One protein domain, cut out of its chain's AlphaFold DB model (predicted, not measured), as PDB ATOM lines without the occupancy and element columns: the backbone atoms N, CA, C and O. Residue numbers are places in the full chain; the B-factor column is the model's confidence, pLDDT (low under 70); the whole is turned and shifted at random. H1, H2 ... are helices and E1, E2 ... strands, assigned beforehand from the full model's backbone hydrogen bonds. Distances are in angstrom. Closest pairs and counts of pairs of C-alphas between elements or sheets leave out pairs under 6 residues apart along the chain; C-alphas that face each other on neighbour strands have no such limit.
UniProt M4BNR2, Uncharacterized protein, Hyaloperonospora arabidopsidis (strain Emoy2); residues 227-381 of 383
ATOM      1  N   CYS A 227      40.256 -49.249   1.667       83.94
ATOM      2  CA  CYS A 227      39.240 -48.240   1.974       83.94
ATOM      3  C   CYS A 227      39.796 -46.812   2.074       83.94
ATOM      4  O   CYS A 227      39.077 -45.864   1.788       83.94
ATOM      5  N   ALA A 228      41.077 -46.628   2.409       87.12
ATOM      6  CA  ALA A 228      41.699 -45.304   2.393       87.12
ATOM      7  C   ALA A 228      41.921 -44.763   0.968       87.12
ATOM      8  O   ALA A 228      41.738 -43.569   0.743       87.12
ATOM      9  N   PHE A 229      42.299 -45.617   0.010       89.19
ATOM     10  CA  PHE A 229      42.440 -45.220  -1.395       89.19
ATOM     11  C   PHE A 229      41.078 -44.965  -2.026       89.19
ATOM     12  O   PHE A 229      40.885 -43.943  -2.680       89.19
ATOM     13  N   HIS A 230      40.108 -45.834  -1.739       89.31
ATOM     14  CA  HIS A 230      38.737 -45.639  -2.189       89.31
ATOM     15  C   HIS A 230      38.126 -44.356  -1.612       89.31
ATOM     16  O   HIS A 230      37.498 -43.585  -2.331       89.31
ATOM     17  N   ALA A 231      38.380 -44.053  -0.337       91.12
ATOM     18  CA  ALA A 231      37.967 -42.784   0.248       91.12
ATOM     19  C   ALA A 231      38.642 -41.582  -0.434       91.12
ATOM     20  O   ALA A 231      37.960 -40.607  -0.713       91.12
ATOM     21  N   LEU A 232      39.932 -41.648  -0.785       91.81
ATOM     22  CA  LEU A 232      40.572 -40.585  -1.577       91.81
ATOM     23  C   LEU A 232      39.939 -40.413  -2.964       91.81
ATOM     24  O   LEU A 232      39.817 -39.286  -3.433       91.81
ATOM     25  N   GLN A 233      39.525 -41.497  -3.616       93.00
ATOM     26  CA  GLN A 233      38.780 -41.416  -4.870       93.00
ATOM     27  C   GLN A 233      37.433 -40.709  -4.663       93.00
ATOM     28  O   GLN A 233      37.121 -39.761  -5.380       93.00
ATOM     29  N   MET A 234      36.674 -41.104  -3.639       93.62
ATOM     30  CA  MET A 234      35.394 -40.474  -3.296       93.62
ATOM     31  C   MET A 234      35.548 -38.995  -2.908       93.62
ATOM     32  O   MET A 234      34.652 -38.196  -3.169       93.62
ATOM     33  N   GLU A 235      36.678 -38.604  -2.320       93.25
ATOM     34  CA  GLU A 235      37.011 -37.199  -2.054       93.25
ATOM     35  C   GLU A 235      37.139 -36.389  -3.351       93.25
ATOM     36  O   GLU A 235      36.609 -35.281  -3.427       93.25
ATOM     37  N   LEU A 236      37.788 -36.940  -4.385       92.88
ATOM     38  CA  LEU A 236      37.870 -36.292  -5.701       92.88
ATOM     39  C   LEU A 236      36.484 -36.131  -6.330       92.88
ATOM     40  O   LEU A 236      36.166 -35.065  -6.852       92.88
ATOM     41  N   GLU A 237      35.644 -37.159  -6.226       91.94
ATOM     42  CA  GLU A 237      34.257 -37.104  -6.698       91.94
ATOM     43  C   GLU A 237      33.448 -36.020  -5.963       91.94
ATOM     44  O   GLU A 237      32.698 -35.277  -6.593       91.94
ATOM     45  N   LEU A 238      33.626 -35.879  -4.642       92.00
ATOM     46  CA  LEU A 238      32.943 -34.856  -3.838       92.00
ATOM     47  C   LEU A 238      33.369 -33.426  -4.187       92.00
ATOM     48  O   LEU A 238      32.552 -32.510  -4.085       92.00
ATOM     49  N   MET A 239      34.624 -33.209  -4.580       91.38
ATOM     50  CA  MET A 239      35.086 -31.883  -5.008       91.38
ATOM     51  C   MET A 239      34.445 -31.432  -6.334       91.38
ATOM     52  O   MET A 239      34.371 -30.229  -6.579       91.38
ATOM     53  N   GLY A 240      33.940 -32.371  -7.143       87.62
ATOM     54  CA  GLY A 240      33.294 -32.106  -8.428       87.62
ATOM     55  C   GLY A 240      34.281 -31.778  -9.556       87.62
ATOM     56  O   GLY A 240      35.357 -31.227  -9.334       87.62
ATOM     57  N   GLY A 241      33.925 -32.143 -10.793       87.44
ATOM     58  CA  GLY A 241      34.739 -31.856 -11.984       87.44
ATOM     59  C   GLY A 241      36.068 -32.618 -12.061       87.44
ATOM     60  O   GLY A 241      36.926 -32.265 -12.866       87.44
ATOM     61  N   MET A 242      36.244 -33.652 -11.232       91.12
ATOM     62  CA  MET A 242      37.461 -34.464 -11.148       91.12
ATOM     63  C   MET A 242      37.225 -35.946 -11.462       91.12
ATOM     64  O   MET A 242      38.001 -36.804 -11.048       91.12
ATOM     65  N   ASP A 243      36.173 -36.267 -12.217       90.94
ATOM     66  CA  ASP A 243      35.794 -37.650 -12.537       90.94
ATOM     67  C   ASP A 243      36.922 -38.410 -13.251       90.94
ATOM     68  O   ASP A 243      37.204 -39.571 -12.952       90.94
ATOM     69  N   ARG A 244      37.641 -37.727 -14.152       92.81
ATOM     70  CA  ARG A 244      38.798 -38.301 -14.852       92.81
ATOM     71  C   ARG A 244      39.934 -38.633 -13.883       92.81
ATOM     72  O   ARG A 244      40.552 -39.686 -14.007       92.81
ATOM     73  N   GLN A 245      40.220 -37.740 -12.942       94.31
ATOM     74  CA  GLN A 245      41.265 -37.920 -11.938       94.31
ATOM     75  C   GLN A 245      40.881 -39.009 -10.937       94.31
ATOM     76  O   GLN A 245      41.739 -39.799 -10.562       94.31
ATOM     77  N   ALA A 246      39.606 -39.093 -10.553       92.25
ATOM     78  CA  ALA A 246      39.080 -40.165  -9.715       92.25
ATOM     79  C   ALA A 246      39.237 -41.537 -10.393       92.25
ATOM     80  O   ALA A 246      39.741 -42.473  -9.774       92.25
ATOM     81  N   ALA A 247      38.898 -41.643 -11.683       91.94
ATOM     82  CA  ALA A 247      39.082 -42.871 -12.455       91.94
ATOM     83  C   ALA A 247      40.566 -43.267 -12.589       91.94
ATOM     84  O   ALA A 247      40.924 -44.424 -12.364       91.94
ATOM     85  N   GLU A 248      41.444 -42.306 -12.899       94.38
ATOM     86  CA  GLU A 248      42.890 -42.556 -12.970       94.38
ATOM     87  C   GLU A 248      43.460 -42.955 -11.603       94.38
ATOM     88  O   GLU A 248      44.308 -43.844 -11.522       94.38
ATOM     89  N   LEU A 249      42.965 -42.363 -10.514       92.94
ATOM     90  CA  LEU A 249      43.377 -42.724  -9.163       92.94
ATOM     91  C   LEU A 249      43.042 -44.181  -8.830       92.94
ATOM     92  O   LEU A 249      43.876 -44.860  -8.235       92.94
ATOM     93  N   GLY A 250      41.867 -44.670  -9.243       90.56
ATOM     94  CA  GLY A 250      41.495 -46.078  -9.085       90.56
ATOM     95  C   GLY A 250      42.496 -47.015  -9.770       90.56
ATOM     96  O   GLY A 250      42.970 -47.978  -9.167       90.56
ATOM     97  N   ARG A 251      42.918 -46.674 -10.994       92.50
ATOM     98  CA  ARG A 251      43.942 -47.425 -11.738       92.50
ATOM     99  C   ARG A 251      45.306 -47.396 -11.034       92.50
ATOM    100  O   ARG A 251      45.974 -48.425 -10.921       92.50
ATOM    101  N   LEU A 252      45.723 -46.223 -10.550       93.06
ATOM    102  CA  LEU A 252      46.991 -46.037  -9.833       93.06
ATOM    103  C   LEU A 252      47.022 -46.791  -8.500       93.06
ATOM    104  O   LEU A 252      48.061 -47.355  -8.148       93.06
ATOM    105  N   ASP A 253      45.908 -46.814  -7.768       89.88
ATOM    106  CA  ASP A 253      45.758 -47.596  -6.539       89.88
ATOM    107  C   ASP A 253      45.964 -49.092  -6.811       89.88
ATOM    108  O   ASP A 253      46.812 -49.727  -6.178       89.88
ATOM    109  N   GLU A 254      45.259 -49.655  -7.795       88.81
ATOM    110  CA  GLU A 254      45.414 -51.065  -8.163       88.81
ATOM    111  C   GLU A 254      46.867 -51.414  -8.526       88.81
ATOM    112  O   GLU A 254      47.415 -52.412  -8.045       88.81
ATOM    113  N   ASP A 255      47.527 -50.573  -9.327       90.31
ATOM    114  CA  ASP A 255      48.939 -50.736  -9.696       90.31
ATOM    115  C   ASP A 255      49.879 -50.640  -8.488       90.31
ATOM    116  O   ASP A 255      50.870 -51.374  -8.384       90.31
ATOM    117  N   TYR A 256      49.607 -49.718  -7.567       89.75
ATOM    118  CA  TYR A 256      50.396 -49.544  -6.355       89.75
ATOM    119  C   TYR A 256      50.238 -50.735  -5.405       89.75
ATOM    120  O   TYR A 256      51.240 -51.291  -4.951       89.75
ATOM    121  N   ARG A 257      49.005 -51.200  -5.171       85.25
ATOM    122  CA  ARG A 257      48.726 -52.383  -4.343       85.25
ATOM    123  C   ARG A 257      49.336 -53.650  -4.925       85.25
ATOM    124  O   ARG A 257      49.938 -54.415  -4.172       85.25
ATOM    125  N   ARG A 258      49.278 -53.845  -6.249       86.19
ATOM    126  CA  ARG A 258      49.973 -54.960  -6.920       86.19
ATOM    127  C   ARG A 258      51.475 -54.949  -6.639       86.19
ATOM    128  O   ARG A 258      52.030 -55.985  -6.291       86.19
ATOM    129  N   ARG A 259      52.129 -53.785  -6.724       86.56
ATOM    130  CA  ARG A 259      53.564 -53.648  -6.410       86.56
ATOM    131  C   ARG A 259      53.873 -53.862  -4.929       86.56
ATOM    132  O   ARG A 259      54.891 -54.472  -4.614       86.56
ATOM    133  N   MET A 260      53.019 -53.386  -4.023       81.56
ATOM    134  CA  MET A 260      53.191 -53.638  -2.588       81.56
ATOM    135  C   MET A 260      53.093 -55.128  -2.261       81.56
ATOM    136  O   MET A 260      53.939 -55.629  -1.536       81.56
ATOM    137  N   ALA A 261      52.124 -55.844  -2.835       78.94
ATOM    138  CA  ALA A 261      51.922 -57.270  -2.572       78.94
ATOM    139  C   ALA A 261      53.111 -58.156  -2.994       78.94
ATOM    140  O   ALA A 261      53.282 -59.245  -2.456       78.94
ATOM    141  N   ILE A 262      53.921 -57.699  -3.955       76.81
ATOM    142  CA  ILE A 262      55.132 -58.401  -4.407       76.81
ATOM    143  C   ILE A 262      56.306 -58.155  -3.447       76.81
ATOM    144  O   ILE A 262      57.104 -59.059  -3.215       76.81
ATOM    145  N   ASN A 263      56.413 -56.942  -2.897       69.00
ATOM    146  CA  ASN A 263      57.570 -56.511  -2.107       69.00
ATOM    147  C   ASN A 263      57.398 -56.738  -0.598       69.00
ATOM    148  O   ASN A 263      58.370 -57.042   0.088       69.00
ATOM    149  N   ASP A 264      56.176 -56.601  -0.085       65.62
ATOM    150  CA  ASP A 264      55.836 -56.879   1.305       65.62
ATOM    151  C   ASP A 264      55.264 -58.300   1.375       65.62
ATOM    152  O   ASP A 264      54.072 -58.526   1.173       65.62
ATOM    153  N   SER A 265      56.123 -59.278   1.664       45.53
ATOM    154  CA  SER A 265      55.841 -60.723   1.741       45.53
ATOM    155  C   SER A 265      54.860 -61.150   2.855       45.53
ATOM    156  O   SER A 265      54.802 -62.317   3.238       45.53
ATOM    157  N   GLY A 266      54.028 -60.237   3.357       51.47
ATOM    158  CA  GLY A 266      52.980 -60.514   4.327       51.47
ATOM    159  C   GLY A 266      51.734 -59.685   4.041       51.47
ATOM    160  O   GLY A 266      51.803 -58.462   3.943       51.47
ATOM    161  N   ARG A 267      50.572 -60.348   3.963       53.47
ATOM    162  CA  ARG A 267      49.260 -59.694   4.078       53.47
ATOM    163  C   ARG A 267      49.174 -59.047   5.461       53.47
ATOM    164  O   ARG A 267      48.782 -59.694   6.431       53.47
ATOM    165  N   PHE A 268      49.604 -57.799   5.578       50.44
ATOM    166  CA  PHE A 268      49.409 -57.022   6.792       50.44
ATOM    167  C   PHE A 268      47.933 -56.644   6.873       50.44
ATOM    168  O   PHE A 268      47.411 -56.065   5.936       50.44
ATOM    169  N   GLY A 269      47.268 -56.993   7.976       56.72
ATOM    170  CA  GLY A 269      45.887 -56.587   8.239       56.72
ATOM    171  C   GLY A 269      45.779 -55.074   8.400       56.72
ATOM    172  O   GLY A 269      45.899 -54.570   9.513       56.72
ATOM    173  N   GLY A 270      45.593 -54.366   7.291       68.62
ATOM    174  CA  GLY A 270      45.388 -52.931   7.230       68.62
ATOM    175  C   GLY A 270      46.434 -52.161   6.418       68.62
ATOM    176  O   GLY A 270      47.646 -52.401   6.491       68.62
ATOM    177  N   LEU A 271      45.977 -51.110   5.725       75.19
ATOM    178  CA  LEU A 271      46.851 -50.133   5.078       75.19
ATOM    179  C   LEU A 271      47.589 -49.291   6.126       75.19
ATOM    180  O   LEU A 271      46.990 -48.515   6.878       75.19
ATOM    181  N   LYS A 272      48.922 -49.362   6.122       77.12
ATOM    182  CA  LYS A 272      49.777 -48.522   6.972       77.12
ATOM    183  C   LYS A 272      49.779 -47.067   6.496       77.12
ATOM    184  O   LYS A 272      49.835 -46.785   5.299       77.12
ATOM    185  N   PHE A 273      49.864 -46.117   7.429       78.12
ATOM    186  CA  PHE A 273      49.972 -44.689   7.084       78.12
ATOM    187  C   PHE A 273      51.213 -44.356   6.253       78.12
ATOM    188  O   PHE A 273      51.184 -43.467   5.402       78.12
ATOM    189  N   GLY A 274      52.309 -45.091   6.462       78.69
ATOM    190  CA  GLY A 274      53.508 -44.990   5.629       78.69
ATOM    191  C   GLY A 274      53.223 -45.237   4.146       78.69
ATOM    192  O   GLY A 274      53.718 -44.487   3.308       78.69
ATOM    193  N   HIS A 275      52.378 -46.222   3.834       84.00
ATOM    194  CA  HIS A 275      52.045 -46.598   2.460       84.00
ATOM    195  C   HIS A 275      51.175 -45.542   1.793       84.00
ATOM    196  O   HIS A 275      51.469 -45.142   0.673       84.00
ATOM    197  N   LEU A 276      50.180 -45.010   2.504       85.50
ATOM    198  CA  LEU A 276      49.365 -43.919   1.978       85.50
ATOM    199  C   LEU A 276      50.193 -42.653   1.733       85.50
ATOM    200  O   LEU A 276      50.065 -42.027   0.689       85.50
ATOM    201  N   LYS A 277      51.094 -42.287   2.656       86.62
ATOM    202  CA  LYS A 277      52.012 -41.155   2.445       86.62
ATOM    203  C   LYS A 277      52.890 -41.353   1.211       86.62
ATOM    204  O   LYS A 277      53.138 -40.388   0.497       86.62
ATOM    205  N   LYS A 278      53.384 -42.576   0.999       89.00
ATOM    206  CA  LYS A 278      54.198 -42.924  -0.167       89.00
ATOM    207  C   LYS A 278      53.372 -42.806  -1.447       89.00
ATOM    208  O   LYS A 278      53.794 -42.113  -2.358       89.00
ATOM    209  N   PHE A 279      52.164 -43.359  -1.464       91.50
ATOM    210  CA  PHE A 279      51.234 -43.233  -2.582       91.50
ATOM    211  C   PHE A 279      50.887 -41.771  -2.910       91.50
ATOM    212  O   PHE A 279      51.016 -41.353  -4.054       91.50
ATOM    213  N   LEU A 280      50.532 -40.960  -1.906       91.81
ATOM    214  CA  LEU A 280      50.232 -39.533  -2.084       91.81
ATOM    215  C   LEU A 280      51.423 -38.718  -2.610       91.81
ATOM    216  O   LEU A 280      51.227 -37.665  -3.210       91.81
ATOM    217  N   ARG A 281      52.651 -39.178  -2.352       91.38
ATOM    218  CA  ARG A 281      53.886 -38.531  -2.802       91.38
ATOM    219  C   ARG A 281      54.320 -39.002  -4.189       91.38
ATOM    220  O   ARG A 281      54.790 -38.177  -4.957       91.38
ATOM    221  N   ASP A 282      54.206 -40.296  -4.470       92.31
ATOM    222  CA  ASP A 282      54.854 -40.930  -5.626       92.31
ATOM    223  C   ASP A 282      53.868 -41.236  -6.762       92.31
ATOM    224  O   ASP A 282      54.232 -41.169  -7.930       92.31
ATOM    225  N   GLU A 283      52.616 -41.568  -6.438       94.06
ATOM    226  CA  GLU A 283      51.628 -42.032  -7.421       94.06
ATOM    227  C   GLU A 283      50.535 -40.998  -7.672       94.06
ATOM    228  O   GLU A 283      50.237 -40.693  -8.821       94.06
ATOM    229  N   PHE A 284      49.983 -40.394  -6.618       93.62
ATOM    230  CA  PHE A 284      48.928 -39.383  -6.729       93.62
ATOM    231  C   PHE A 284      49.279 -38.207  -7.673       93.62
ATOM    232  O   PHE A 284      48.405 -37.835  -8.457       93.62
ATOM    233  N   PRO A 285      50.527 -37.678  -7.716       94.88
ATOM    234  CA  PRO A 285      50.926 -36.629  -8.670       94.88
ATOM    235  C   PRO A 285      50.687 -36.969 -10.139       94.88
ATOM    236  O   PRO A 285      50.495 -36.071 -10.955       94.88
ATOM    237  N   ARG A 286      50.630 -38.259 -10.487       93.62
ATOM    238  CA  ARG A 286      50.379 -38.729 -11.857       93.62
ATOM    239  C   ARG A 286      48.960 -38.410 -12.341       93.62
ATOM    240  O   ARG A 286      48.701 -38.478 -13.535       93.62
ATOM    241  N   THR A 287      48.065 -38.005 -11.437       92.19
ATOM    242  CA  THR A 287      46.738 -37.456 -11.767       92.19
ATOM    243  C   THR A 287      46.775 -35.982 -12.206       92.19
ATOM    244  O   THR A 287      45.736 -35.424 -12.558       92.19
ATOM    245  N   GLY A 288      47.948 -35.333 -12.169       92.75
ATOM    246  CA  GLY A 288      48.124 -33.890 -12.391       92.75
ATOM    247  C   GLY A 288      47.955 -33.040 -11.126       92.75
ATOM    248  O   GLY A 288      48.109 -31.820 -11.168       92.75
ATOM    249  N   TRP A 289      47.669 -33.673  -9.986       94.44
ATOM    250  CA  TRP A 289      47.419 -33.007  -8.711       94.44
ATOM    251  C   TRP A 289      48.269 -33.594  -7.597       94.44
ATOM    252  O   TRP A 289      48.569 -34.777  -7.575       94.44
ATOM    253  N   THR A 290      48.603 -32.774  -6.613       94.44
ATOM    254  CA  THR A 290      49.266 -33.172  -5.373       94.44
ATOM    255  C   THR A 290      48.377 -32.832  -4.185       94.44
ATOM    256  O   THR A 290      47.631 -31.855  -4.204       94.44
ATOM    257  N   VAL A 291      48.463 -33.627  -3.120       93.12
ATOM    258  CA  VAL A 291      47.825 -33.285  -1.844       93.12
ATOM    259  C   VAL A 291      48.780 -32.408  -1.036       93.12
ATOM    260  O   VAL A 291      49.922 -32.794  -0.777       93.12
ATOM    261  N   CYS A 292      48.305 -31.252  -0.568       93.00
ATOM    262  CA  CYS A 292      49.046 -30.370   0.326       93.00
ATOM    263  C   CYS A 292      49.424 -31.124   1.605       93.00
ATOM    264  O   CYS A 292      48.624 -31.323   2.525       93.00
ATOM    265  N   ARG A 293      50.696 -31.523   1.683       87.06
ATOM    266  CA  ARG A 293      51.205 -32.372   2.763       87.06
ATOM    267  C   ARG A 293      51.037 -31.730   4.136       87.06
ATOM    268  O   ARG A 293      50.739 -32.429   5.097       87.06
ATOM    269  N   LYS A 294      51.195 -30.407   4.244       86.81
ATOM    270  CA  LYS A 294      51.009 -29.690   5.515       86.81
ATOM    271  C   LYS A 294      49.565 -29.808   6.016       86.81
ATOM    272  O   LYS A 294      49.368 -30.096   7.193       86.81
ATOM    273  N   ALA A 295      48.586 -29.636   5.127       88.12
ATOM    274  CA  ALA A 295      47.170 -29.764   5.466       88.12
ATOM    275  C   ALA A 295      46.812 -31.212   5.827       88.12
ATOM    276  O   ALA A 295      46.238 -31.456   6.885       88.12
ATOM    277  N   PHE A 296      47.241 -32.175   5.006       87.69
ATOM    278  CA  PHE A 296      46.937 -33.592   5.210       87.69
ATOM    279  C   PHE A 296      47.545 -34.166   6.497       87.69
ATOM    280  O   PHE A 296      46.933 -34.974   7.199       87.69
ATOM    281  N   MET A 297      48.769 -33.751   6.840       84.25
ATOM    282  CA  MET A 297      49.449 -34.229   8.046       84.25
ATOM    283  C   MET A 297      48.827 -33.676   9.335       84.25
ATOM    284  O   MET A 297      49.021 -34.287  10.390       84.25
ATOM    285  N   ASN A 298      48.037 -32.602   9.261       83.94
ATOM    286  CA  ASN A 298      47.300 -32.081  10.402       83.94
ATOM    287  C   ASN A 298      46.056 -32.942  10.690       83.94
ATOM    288  O   ASN A 298      45.156 -33.042   9.857       83.94
ATOM    289  N   ASN A 299      46.006 -33.576  11.866       85.94
ATOM    290  CA  ASN A 299      44.805 -34.274  12.332       85.94
ATOM    291  C   ASN A 299      43.938 -33.295  13.127       85.94
ATOM    292  O   ASN A 299      44.347 -32.836  14.191       85.94
ATOM    293  N   TRP A 300      42.743 -33.012  12.621       84.06
ATOM    294  CA  TRP A 300      41.789 -32.098  13.245       84.06
ATOM    295  C   TRP A 300      41.033 -32.730  14.411       84.06
ATOM    296  O   TRP A 300      40.482 -32.024  15.251       84.06
ATOM    297  N   TYR A 301      41.010 -34.058  14.501       80.94
ATOM    298  CA  TYR A 301      40.319 -34.725  15.588       80.94
ATOM    299  C   TYR A 301      41.166 -34.729  16.866       80.94
ATOM    300  O   TYR A 301      42.249 -35.309  16.913       80.94
ATOM    301  N   THR A 302      40.644 -34.106  17.922       67.12
ATOM    302  CA  THR A 302      41.332 -33.925  19.213       67.12
ATOM    303  C   THR A 302      40.947 -34.966  20.270       67.12
ATOM    304  O   THR A 302      41.359 -34.848  21.425       67.12
ATOM    305  N   GLY A 303      40.160 -35.984  19.900       66.06
ATOM    306  CA  GLY A 303      39.682 -37.015  20.827       66.06
ATOM    307  C   GLY A 303      38.405 -36.652  21.589       66.06
ATOM    308  O   GLY A 303      38.030 -37.386  22.503       66.06
ATOM    309  N   VAL A 304      37.758 -35.530  21.256       58.62
ATOM    310  CA  VAL A 304      36.527 -35.060  21.909       58.62
ATOM    311  C   VAL A 304      35.301 -35.522  21.116       58.62
ATOM    312  O   VAL A 304      35.177 -35.223  19.931       58.62
ATOM    313  N   GLY A 305      34.383 -36.223  21.787       64.19
ATOM    314  CA  GLY A 305      33.150 -36.741  21.186       64.19
ATOM    315  C   GLY A 305      33.322 -38.096  20.491       64.19
ATOM    316  O   GLY A 305      34.412 -38.651  20.421       64.19
ATOM    317  N   THR A 306      32.224 -38.678  20.017       72.81
ATOM    318  CA  THR A 306      32.215 -39.972  19.322       72.81
ATOM    319  C   THR A 306      31.164 -39.994  18.220       72.81
ATOM    320  O   THR A 306      30.127 -39.334  18.313       72.81
ATOM    321  N   GLY A 307      31.437 -40.761  17.164       73.06
ATOM    322  CA  GLY A 307      30.504 -40.958  16.056       73.06
ATOM    323  C   GLY A 307      30.075 -39.676  15.334       73.06
ATOM    324  O   GLY A 307      30.798 -38.680  15.377       73.06
ATOM    325  N   PRO A 308      28.886 -39.661  14.705       74.81
ATOM    326  CA  PRO A 308      28.392 -38.491  13.976       74.81
ATOM    327  C   PRO A 308      28.311 -37.225  14.835       74.81
ATOM    328  O   PRO A 308      28.618 -36.131  14.370       74.81
ATOM    329  N   LEU A 309      27.962 -37.376  16.117       71.75
ATOM    330  CA  LEU A 309      27.903 -36.264  17.066       71.75
ATOM    331  C   LEU A 309      29.288 -35.675  17.354       71.75
ATOM    332  O   LEU A 309      29.407 -34.463  17.500       71.75
ATOM    333  N   GLY A 310      30.332 -36.507  17.413       77.12
ATOM    334  CA  GLY A 310      31.714 -36.044  17.541       77.12
ATOM    335  C   GLY A 310      32.160 -35.217  16.333       77.12
ATOM    336  O   GLY A 310      32.756 -34.158  16.509       77.12
ATOM    337  N   ILE A 311      31.802 -35.643  15.116       80.81
ATOM    338  CA  ILE A 311      32.062 -34.869  13.891       80.81
ATOM    339  C   ILE A 311      31.292 -33.544  13.899       80.81
ATOM    340  O   ILE A 311      31.882 -32.499  13.646       80.81
ATOM    341  N   ALA A 312      30.005 -33.559  14.248       76.19
ATOM    342  CA  ALA A 312      29.194 -32.346  14.358       76.19
ATOM    343  C   ALA A 312      29.759 -31.351  15.391       76.19
ATOM    344  O   ALA A 312      29.817 -30.147  15.153       76.19
ATOM    345  N   GLN A 313      30.219 -31.845  16.545       75.56
ATOM    346  CA  GLN A 313      30.879 -31.013  17.553       75.56
ATOM    347  C   GLN A 313      32.183 -30.410  17.027       75.56
ATOM    348  O   GLN A 313      32.416 -29.221  17.234       75.56
ATOM    349  N   LEU A 314      33.001 -31.201  16.328       80.62
ATOM    350  CA  LEU A 314      34.231 -30.728  15.692       80.62
ATOM    351  C   LEU A 314      33.954 -29.681  14.599       80.62
ATOM    352  O   LEU A 314      34.728 -28.747  14.425       80.62
ATOM    353  N   ALA A 315      32.849 -29.819  13.871       80.50
ATOM    354  CA  ALA A 315      32.497 -28.905  12.795       80.50
ATOM    355  C   ALA A 315      31.993 -27.539  13.286       80.50
ATOM    356  O   ALA A 315      32.181 -26.557  12.575       80.50
ATOM    357  N   TRP A 316      31.371 -27.462  14.471       75.94
ATOM    358  CA  TRP A 316      30.638 -26.254  14.886       75.94
ATOM    359  C   TRP A 316      30.917 -25.736  16.301       75.94
ATOM    360  O   TRP A 316      30.600 -24.587  16.591       75.94
ATOM    361  N   ARG A 317      31.436 -26.559  17.220       66.62
ATOM    362  CA  ARG A 317      31.498 -26.229  18.661       66.62
ATOM    363  C   ARG A 317      32.914 -26.125  19.225       66.62
ATOM    364  O   ARG A 317      33.072 -25.899  20.424       66.62
ATOM    365  N   THR A 318      33.937 -26.309  18.401       67.62
ATOM    366  CA  THR A 318      35.336 -26.146  18.807       67.62
ATOM    367  C   THR A 318      35.791 -24.698  18.654       67.62
ATOM    368  O   THR A 318      35.207 -23.919  17.906       67.62
ATOM    369  N   LYS A 319      36.861 -24.337  19.377       71.38
ATOM    370  CA  LYS A 319      37.528 -23.032  19.242       71.38
ATOM    371  C   LYS A 319      37.982 -22.772  17.799       71.38
ATOM    372  O   LYS A 319      37.907 -21.643  17.338       71.38
ATOM    373  N   ASP A 320      38.379 -23.846  17.121       74.62
ATOM    374  CA  ASP A 320      38.766 -23.874  15.715       74.62
ATOM    375  C   ASP A 320      37.842 -24.882  14.995       74.62
ATOM    376  O   ASP A 320      38.112 -26.090  15.031       74.62
ATOM    377  N   PRO A 321      36.683 -24.443  14.466       83.88
ATOM    378  CA  PRO A 321      35.758 -25.316  13.743       83.88
ATOM    379  C   PRO A 321      36.354 -25.784  12.412       83.88
ATOM    380  O   PRO A 321      37.268 -25.160  11.869       83.88
ATOM    381  N   LEU A 322      35.824 -26.883  11.865       88.94
ATOM    382  CA  LEU A 322      36.200 -27.311  10.516       88.94
ATOM    383  C   LEU A 322      35.826 -26.233   9.494       88.94
ATOM    384  O   LEU A 322      34.703 -25.735   9.465       88.94
ATOM    385  N   GLU A 323      36.773 -25.911   8.627       92.06
ATOM    386  CA  GLU A 323      36.534 -25.083   7.449       92.06
ATOM    387  C   GLU A 323      35.743 -25.846   6.380       92.06
ATOM    388  O   GLU A 323      35.657 -27.074   6.391       92.06
ATOM    389  N   ASP A 324      35.209 -25.124   5.400       93.62
ATOM    390  CA  ASP A 324      34.636 -25.769   4.223       93.62
ATOM    391  C   ASP A 324      35.717 -26.503   3.413       93.62
ATOM    392  O   ASP A 324      36.897 -26.111   3.370       93.62
ATOM    393  N   GLY A 325      35.304 -27.608   2.797       94.69
ATOM    394  CA  GLY A 325      36.167 -28.484   2.017       94.69
ATOM    395  C   GLY A 325      35.897 -29.960   2.272       94.69
ATOM    396  O   GLY A 325      34.878 -30.342   2.853       94.69
ATOM    397  N   THR A 326      36.827 -30.793   1.816       95.62
ATOM    398  CA  THR A 326      36.718 -32.246   1.916       95.62
ATOM    399  C   THR A 326      37.783 -32.824   2.855       95.62
ATOM    400  O   THR A 326      38.844 -32.230   3.101       95.62
ATOM    401  N   TYR A 327      37.449 -33.946   3.477       94.50
ATOM    402  CA  TYR A 327      38.143 -34.506   4.616       94.50
ATOM    403  C   TYR A 327      38.118 -36.029   4.575       94.50
ATOM    404  O   TYR A 327      37.066 -36.660   4.642       94.50
ATOM    405  N   LEU A 328      39.300 -36.624   4.671       93.25
ATOM    406  CA  LEU A 328      39.431 -38.045   4.939       93.25
ATOM    407  C   LEU A 328      39.174 -38.313   6.428       93.25
ATOM    408  O   LEU A 328      39.905 -37.816   7.298       93.25
ATOM    409  N   VAL A 329      38.169 -39.135   6.719       90.00
ATOM    410  CA  VAL A 329      37.803 -39.529   8.084       90.00
ATOM    411  C   VAL A 329      38.051 -41.016   8.267       90.00
ATOM    412  O   VAL A 329      37.646 -41.827   7.441       90.00
ATOM    413  N   TYR A 330      38.691 -41.387   9.375       87.38
ATOM    414  CA  TYR A 330      38.823 -42.784   9.782       87.38
ATOM    415  C   TYR A 330      38.067 -43.031  11.070       87.38
ATOM    416  O   TYR A 330      38.265 -42.333  12.074       87.38
ATOM    417  N   ALA A 331      37.212 -44.047  11.028       81.38
ATOM    418  CA  ALA A 331      36.372 -44.419  12.140       81.38
ATOM    419  C   ALA A 331      36.318 -45.931  12.360       81.38
ATOM    420  O   ALA A 331      36.389 -46.736  11.434       81.38
ATOM    421  N   LEU A 332      36.151 -46.318  13.623       73.69
ATOM    422  CA  LEU A 332      35.973 -47.704  14.034       73.69
ATOM    423  C   LEU A 332      34.491 -48.035  14.197       73.69
ATOM    424  O   LEU A 332      33.718 -47.253  14.773       73.69
ATOM    425  N   LYS A 333      34.143 -49.247  13.768       67.62
ATOM    426  CA  LYS A 333      32.847 -49.885  13.995       67.62
ATOM    427  C   LYS A 333      33.015 -50.994  15.045       67.62
ATOM    428  O   LYS A 333      34.056 -51.640  15.061       67.62
ATOM    429  N   PRO A 334      32.021 -51.273  15.907       53.25
ATOM    430  CA  PRO A 334      32.147 -52.325  16.925       53.25
ATOM    431  C   PRO A 334      32.393 -53.730  16.357       53.25
ATOM    432  O   PRO A 334      33.031 -54.550  17.004       53.25
ATOM    433  N   SER A 335      31.879 -54.002  15.156       53.81
ATOM    434  CA  SER A 335      31.936 -55.311  14.497       53.81
ATOM    435  C   SER A 335      32.902 -55.376  13.313       53.81
ATOM    436  O   SER A 335      33.023 -56.430  12.693       53.81
ATOM    437  N   GLN A 336      33.569 -54.271  12.963       56.94
ATOM    438  CA  GLN A 336      34.496 -54.228  11.834       56.94
ATOM    439  C   GLN A 336      35.797 -53.548  12.232       56.94
ATOM    440  O   GLN A 336      35.824 -52.553  12.955       56.94
ATOM    441  N   ARG A 337      36.878 -54.092  11.690       61.06
ATOM    442  CA  ARG A 337      38.181 -53.452  11.664       61.06
ATOM    443  C   ARG A 337      38.062 -52.144  10.860       61.06
ATOM    444  O   ARG A 337      37.405 -52.137   9.826       61.06
ATOM    445  N   GLY A 338      38.560 -51.032  11.405       71.12
ATOM    446  CA  GLY A 338      38.183 -49.658  11.027       71.12
ATOM    447  C   GLY A 338      38.113 -49.312   9.532       71.12
ATOM    448  O   GLY A 338      38.814 -49.899   8.710       71.12
ATOM    449  N   HIS A 339      37.328 -48.281   9.211       82.62
ATOM    450  CA  HIS A 339      36.968 -47.869   7.853       82.62
ATOM    451  C   HIS A 339      37.289 -46.386   7.586       82.62
ATOM    452  O   HIS A 339      37.117 -45.538   8.470       82.62
ATOM    453  N   CYS A 340      37.765 -46.082   6.376       87.62
ATOM    454  CA  CYS A 340      37.969 -44.719   5.889       87.62
ATOM    455  C   CYS A 340      36.807 -44.297   4.999       87.62
ATOM    456  O   CYS A 340      36.405 -45.058   4.129       87.62
ATOM    457  N   ILE A 341      36.344 -43.065   5.176       89.19
ATOM    458  CA  ILE A 341      35.278 -42.456   4.382       89.19
ATOM    459  C   ILE A 341      35.703 -41.078   3.888       89.19
ATOM    460  O   ILE A 341      36.556 -40.420   4.500       89.19
ATOM    461  N   ALA A 342      35.060 -40.650   2.809       94.19
ATOM    462  CA  ALA A 342      35.137 -39.288   2.319       94.19
ATOM    463  C   ALA A 342      34.055 -38.434   2.988       94.19
ATOM    464  O   ALA A 342      32.909 -38.870   3.130       94.19
ATOM    465  N   MET A 343      34.398 -37.224   3.410       95.00
ATOM    466  CA  MET A 343      33.488 -36.294   4.068       95.00
ATOM    467  C   MET A 343      33.648 -34.905   3.470       95.00
ATOM    468  O   MET A 343      34.754 -34.392   3.366       95.00
ATOM    469  N   GLN A 344      32.542 -34.240   3.165       95.25
ATOM    470  CA  GLN A 344      32.539 -32.851   2.725       95.25
ATOM    471  C   GLN A 344      31.739 -31.994   3.703       95.25
ATOM    472  O   GLN A 344      30.610 -32.330   4.062       95.25
ATOM    473  N   LYS A 345      32.333 -30.870   4.113       92.81
ATOM    474  CA  LYS A 345      31.654 -29.787   4.829       92.81
ATOM    475  C   LYS A 345      31.477 -28.602   3.881       92.81
ATOM    476  O   LYS A 345      32.456 -28.136   3.304       92.81
ATOM    477  N   MET A 346      30.246 -28.108   3.771       91.19
ATOM    478  CA  MET A 346      29.895 -26.885   3.043       91.19
ATOM    479  C   MET A 346      28.879 -26.089   3.864       91.19
ATOM    480  O   MET A 346      27.739 -26.531   4.028       91.19
ATOM    481  N   GLY A 347      29.281 -24.938   4.408       86.81
ATOM    482  CA  GLY A 347      28.457 -24.165   5.337       86.81
ATOM    483  C   GLY A 347      28.002 -25.014   6.530       86.81
ATOM    484  O   GLY A 347      28.833 -25.569   7.259       86.81
ATOM    485  N   ASP A 348      26.684 -25.146   6.690       84.19
ATOM    486  CA  ASP A 348      26.040 -25.951   7.739       84.19
ATOM    487  C   ASP A 348      25.768 -27.405   7.316       84.19
ATOM    488  O   ASP A 348      25.233 -28.198   8.092       84.19
ATOM    489  N   SER A 349      26.128 -27.781   6.087       86.69
ATOM    490  CA  SER A 349      25.946 -29.138   5.576       86.69
ATOM    491  C   SER A 349      27.209 -29.968   5.764       86.69
ATOM    492  O   SER A 349      28.314 -29.535   5.430       86.69
ATOM    493  N   ILE A 350      27.034 -31.190   6.268       89.94
ATOM    494  CA  ILE A 350      28.082 -32.209   6.318       89.94
ATOM    495  C   ILE A 350      27.537 -33.473   5.673       89.94
ATOM    496  O   ILE A 350      26.583 -34.086   6.174       89.94
ATOM    497  N   VAL A 351      28.181 -33.875   4.586       91.62
ATOM    498  CA  VAL A 351      27.870 -35.105   3.868       91.62
ATOM    499  C   VAL A 351      29.049 -36.061   3.917       91.62
ATOM    500  O   VAL A 351      30.207 -35.659   4.002       91.62
ATOM    501  N   VAL A 352      28.736 -37.345   3.880       90.00
ATOM    502  CA  VAL A 352      29.682 -38.451   3.808       90.00
ATOM    503  C   VAL A 352      29.399 -39.216   2.531       90.00
ATOM    504  O   VAL A 352      28.235 -39.466   2.215       90.00
ATOM    505  N   ARG A 353      30.454 -39.612   1.823       89.50
ATOM    506  CA  ARG A 353      30.362 -40.500   0.668       89.50
ATOM    507  C   ARG A 353      30.993 -41.848   1.006       89.50
ATOM    508  O   ARG A 353      32.118 -41.904   1.502       89.50
ATOM    509  N   GLU A 354      30.226 -42.906   0.775       84.81
ATOM    510  CA  GLU A 354      30.587 -44.300   1.042       84.81
ATOM    511  C   GLU A 354      29.954 -45.172  -0.051       84.81
ATOM    512  O   GLU A 354      28.780 -44.985  -0.382       84.81
ATOM    513  N   ASP A 355      30.734 -46.077  -0.648       82.62
ATOM    514  CA  ASP A 355      30.305 -46.982  -1.725       82.62
ATOM    515  C   ASP A 355      29.561 -46.263  -2.876       82.62
ATOM    516  O   ASP A 355      28.512 -46.699  -3.356       82.62
ATOM    517  N   GLY A 356      30.073 -45.095  -3.286       81.25
ATOM    518  CA  GLY A 356      29.495 -44.261  -4.354       81.25
ATOM    519  C   GLY A 356      28.199 -43.526  -3.985       81.25
ATOM    520  O   GLY A 356      27.696 -42.721  -4.769       81.25
ATOM    521  N   SER A 357      27.668 -43.748  -2.784       86.56
ATOM    522  CA  SER A 357      26.451 -43.108  -2.287       86.56
ATOM    523  C   SER A 357      26.784 -41.954  -1.345       86.56
ATOM    524  O   SER A 357      27.760 -42.004  -0.603       86.56
ATOM    525  N   THR A 358      25.976 -40.891  -1.376       90.50
ATOM    526  CA  THR A 358      26.165 -39.703  -0.525       90.50
ATOM    527  C   THR A 358      25.063 -39.620   0.520       90.50
ATOM    528  O   THR A 358      23.881 -39.745   0.207       90.50
ATOM    529  N   PHE A 359      25.456 -39.385   1.766       87.00
ATOM    530  CA  PHE A 359      24.579 -39.408   2.926       87.00
ATOM    531  C   PHE A 359      24.855 -38.218   3.842       87.00
ATOM    532  O   PHE A 359      25.980 -37.730   3.911       87.00
ATOM    533  N   GLY A 360      23.862 -37.774   4.612       83.81
ATOM    534  CA  GLY A 360      24.110 -36.817   5.693       83.81
ATOM    535  C   GLY A 360      24.899 -37.466   6.833       83.81
ATOM    536  O   GLY A 360      24.668 -38.628   7.160       83.81
ATOM    537  N   ILE A 361      25.793 -36.729   7.500       82.56
ATOM    538  CA  ILE A 361      26.639 -37.294   8.574       82.56
ATOM    539  C   ILE A 361      25.837 -38.020   9.669       82.56
ATOM    540  O   ILE A 361      26.262 -39.052  10.186       82.56
ATOM    541  N   MET A 362      24.640 -37.523   9.991       76.88
ATOM    542  CA  MET A 362      23.793 -38.067  11.056       76.88
ATOM    543  C   MET A 362      23.186 -39.437  10.734       76.88
ATOM    544  O   MET A 362      22.753 -40.131  11.652       76.88
ATOM    545  N   THR A 363      23.178 -39.866   9.468       77.44
ATOM    546  CA  THR A 363      22.697 -41.205   9.092       77.44
ATOM    547  C   THR A 363      23.754 -42.287   9.336       77.44
ATOM    548  O   THR A 363      23.426 -43.473   9.349       77.44
ATOM    549  N   GLN A 364      25.010 -41.904   9.601       77.94
ATOM    550  CA  GLN A 364      26.141 -42.818   9.781       77.94
ATOM    551  C   GLN A 364      26.236 -43.376  11.208       77.94
ATOM    552  O   GLN A 364      27.213 -43.192  11.934       77.94
ATOM    553  N   THR A 365      25.198 -44.103  11.624       70.06
ATOM    554  CA  THR A 365      25.051 -44.658  12.986       70.06
ATOM    555  C   THR A 365      26.108 -45.707  13.364       70.06
ATOM    556  O   THR A 365      26.273 -46.040  14.546       70.06
ATOM    557  N   TRP A 366      26.845 -46.225  12.377       73.31
ATOM    558  CA  TRP A 366      27.930 -47.180  12.585       73.31
ATOM    559  C   TRP A 366      29.225 -46.524  13.079       73.31
ATOM    560  O   TRP A 366      30.038 -47.203  13.713       73.31
ATOM    561  N   MET A 367      29.414 -45.223  12.835       75.19
ATOM    562  CA  MET A 367      30.593 -44.480  13.261       75.19
ATOM    563  C   MET A 367      30.561 -44.359  14.790       75.19
ATOM    564  O   MET A 367      29.712 -43.669  15.347       75.19
ATOM    565  N   ARG A 368      31.448 -45.062  15.503       69.12
ATOM    566  CA  ARG A 368      31.453 -45.059  16.981       69.12
ATOM    567  C   ARG A 368      32.701 -44.441  17.571       69.12
ATOM    568  O   ARG A 368      32.597 -43.720  18.554       69.12
ATOM    569  N   ARG A 369      33.874 -44.671  16.992       75.44
ATOM    570  CA  ARG A 369      35.103 -43.980  17.409       75.44
ATOM    571  C   ARG A 369      35.711 -43.319  16.196       75.44
ATOM    572  O   ARG A 369      35.930 -43.997  15.204       75.44
ATOM    573  N   ILE A 370      35.965 -42.023  16.290       80.81
ATOM    574  CA  ILE A 370      36.737 -41.298  15.287       80.81
ATOM    575  C   ILE A 370      38.196 -41.414  15.708       80.81
ATOM    576  O   ILE A 370      38.523 -41.286  16.889       80.81
ATOM    577  N   CYS A 371      39.059 -41.697  14.750       78.12
ATOM    578  CA  CYS A 371      40.488 -41.838  14.975       78.12
ATOM    579  C   CYS A 371      41.242 -40.644  14.388       78.12
ATOM    580  O   CYS A 371      42.125 -40.091  15.042       78.12
ATOM    581  N   PHE A 372      40.871 -40.203  13.185       85.56
ATOM    582  CA  PHE A 372      41.367 -38.954  12.622       85.56
ATOM    583  C   PHE A 372      40.357 -38.307  11.675       85.56
ATOM    584  O   PHE A 372      39.497 -38.979  11.105       85.56
ATOM    585  N   VAL A 373      40.536 -37.002  11.489       89.56
ATOM    586  CA  VAL A 373      39.883 -36.178  10.466       89.56
ATOM    587  C   VAL A 373      40.980 -35.337   9.820       89.56
ATOM    588  O   VAL A 373      41.635 -34.547  10.504       89.56
ATOM    589  N   ARG A 374      41.247 -35.534   8.528       91.44
ATOM    590  CA  ARG A 374      42.356 -34.879   7.812       91.44
ATOM    591  C   ARG A 374      41.829 -34.166   6.579       91.44
ATOM    592  O   ARG A 374      41.196 -34.798   5.743       91.44
ATOM    593  N   LYS A 375      42.115 -32.869   6.456       93.56
ATOM    594  CA  LYS A 375      41.691 -32.066   5.302       93.56
ATOM    595  C   LYS A 375      42.437 -32.519   4.048       93.56
ATOM    596  O   LYS A 375      43.669 -32.614   4.076       93.56
ATOM    597  N   ILE A 376      41.707 -32.760   2.963       94.25
ATOM    598  CA  ILE A 376      42.289 -32.940   1.635       94.25
ATOM    599  C   ILE A 376      42.276 -31.578   0.951       94.25
ATOM    600  O   ILE A 376      41.233 -30.988   0.700       94.25
ATOM    601  N   LEU A 377      43.469 -31.054   0.687       94.38
ATOM    602  CA  LEU A 377      43.646 -29.825  -0.073       94.38
ATOM    603  C   LEU A 377      44.530 -30.145  -1.267       94.38
ATOM    604  O   LEU A 377      45.664 -30.584  -1.075       94.38
ATOM    605  N   LEU A 378      44.011 -29.939  -2.473       94.00
ATOM    606  CA  LEU A 378      44.734 -30.223  -3.706       94.00
ATOM    607  C   LEU A 378      45.505 -29.006  -4.206       94.00
ATOM    608  O   LEU A 378      45.112 -27.859  -3.996       94.00
ATOM    609  N   GLN A 379      46.622 -29.281  -4.864       93.75
ATOM    610  CA  GLN A 379      47.485 -28.318  -5.534       93.75
ATOM    611  C   GLN A 379      47.880 -28.905  -6.887       93.75
ATOM    612  O   GLN A 379      48.004 -30.124  -7.002       93.75
ATOM    613  N   LEU A 380      48.087 -28.072  -7.904       91.94
ATOM    614  CA  LEU A 380      48.631 -28.558  -9.173       91.94
ATOM    615  C   LEU A 380      49.978 -29.241  -8.917       91.94
ATOM    616  O   LEU A 380      50.783 -28.755  -8.116       91.94
ATOM    617  N   ALA A 381      50.187 -30.399  -9.538       86.88
ATOM    618  CA  ALA A 381      51.479 -31.060  -9.468       86.88
ATOM    619  C   ALA A 381      52.540 -30.176 -10.152       86.88
ATOM    620  O   ALA A 381      52.239 -29.580 -11.188       86.88
TER     621      ALA A 381
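This is residues 227 to 381 of the 383 residues of an uncharacterized protein of Hyaloperonospora arabidopsidis (strain Emoy2) (UniProt M4BNR2). A strongly twisted sheet of five strands makes one side of the body, with H1 packed along one of its faces and H6 beside the strands on the opposite face. H2 folds back from H1 as a helical hairpin, clear of the sheet; the shorter H3 and H4, with the small strand pair E1 and E7, make the other side, which E6 reaches by running on into E7. The printed part has 155 residues with six named helices and seven named strands, in the order H1 H2 H3 H4 E1 H5 H6 E2 E3 E4 E5 E6 E7. The class is mixed, the larger sheet is antiparallel in the order E5 E4 E3 E2 E6, and the whole is compact, with a radius of gyration of the C-alphas of 15.3 A and spans of 44 by 35 by 28 A.

H1, residues 227 to 239, and H2, residues 243 to 263, form a helical hairpin and touch at a shallow tilt of 15 degrees, opposite ways; their closest C-alphas, of Gln 233 and Ala 246, are 5.0 A apart. H3, residues 273 to 282, is close to H2 but not clearly touching, the closest C-alphas, of Tyr 256 and Phe 279, being 7.4 A apart. H4, residues 284 to 287, touches H2 at its residues 245 to 252 alone, with the C-alphas of Gln 245 and Thr 287 closest at 5.5 A. E1, residues 289 to 291, is the antiparallel neighbour of E7, residues 378 to 380, with N 290 and O 379 within hydrogen-bond range at 2.7 A. E2, residues 325 to 333, E3, residues 336 to 346, E4, residues 349 to 354, and E5, residues 357 to 360, form a meander, each strand the antiparallel neighbour of the one before. Pairs within hydrogen-bond range are N 327 and O 343 at 2.7 A for E2 and E3, N 344 and O 351 at 2.9 A for E3 and E4, and N 352 and O 359 at 2.8 A for E4 and E5. E6, residues 369 to 376, is antiparallel beside E2, with N 328 and O 374 at 2.8 A, and runs on into E7 at 25 degrees. H1 is on this sheet at a height of 7.3 A, along the strands at 13 degrees to E3 on the local plane; the closest C-alphas, of Ala 231 and Ile 341, are 4.9 A apart. H5, residues 293 to 297, is on the same face, over none of the strands. H6, residues 307 to 316, is on the opposite face, also over none, which gives three layers, helices on both faces of a sheet. In H1, H2, H3, H5 and H6 every O i to N i+4 pair is within hydrogen-bond range; H4 is too short for one.

H1 begins at C-alpha 227 (39.240, -48.240, 1.974) and H2 spans 30.6 A. E3 spans 29.1 A and E2 24.7 A. E7 ends at C-alpha 380 (48.631, -28.558, -9.173).

The C-alphas of Ser 265 and Asp 348, the two farthest apart, are 46.2 A from each other. The printed part has no cut and no long link. Residues 261 to 268, of which 261 to 263 belong to H2, stand free. Mean pLDDT of the printed part is 83.3; it is under 70 at residues 263 to 270, 302 to 305, 317 to 318, 333 to 337 and 368.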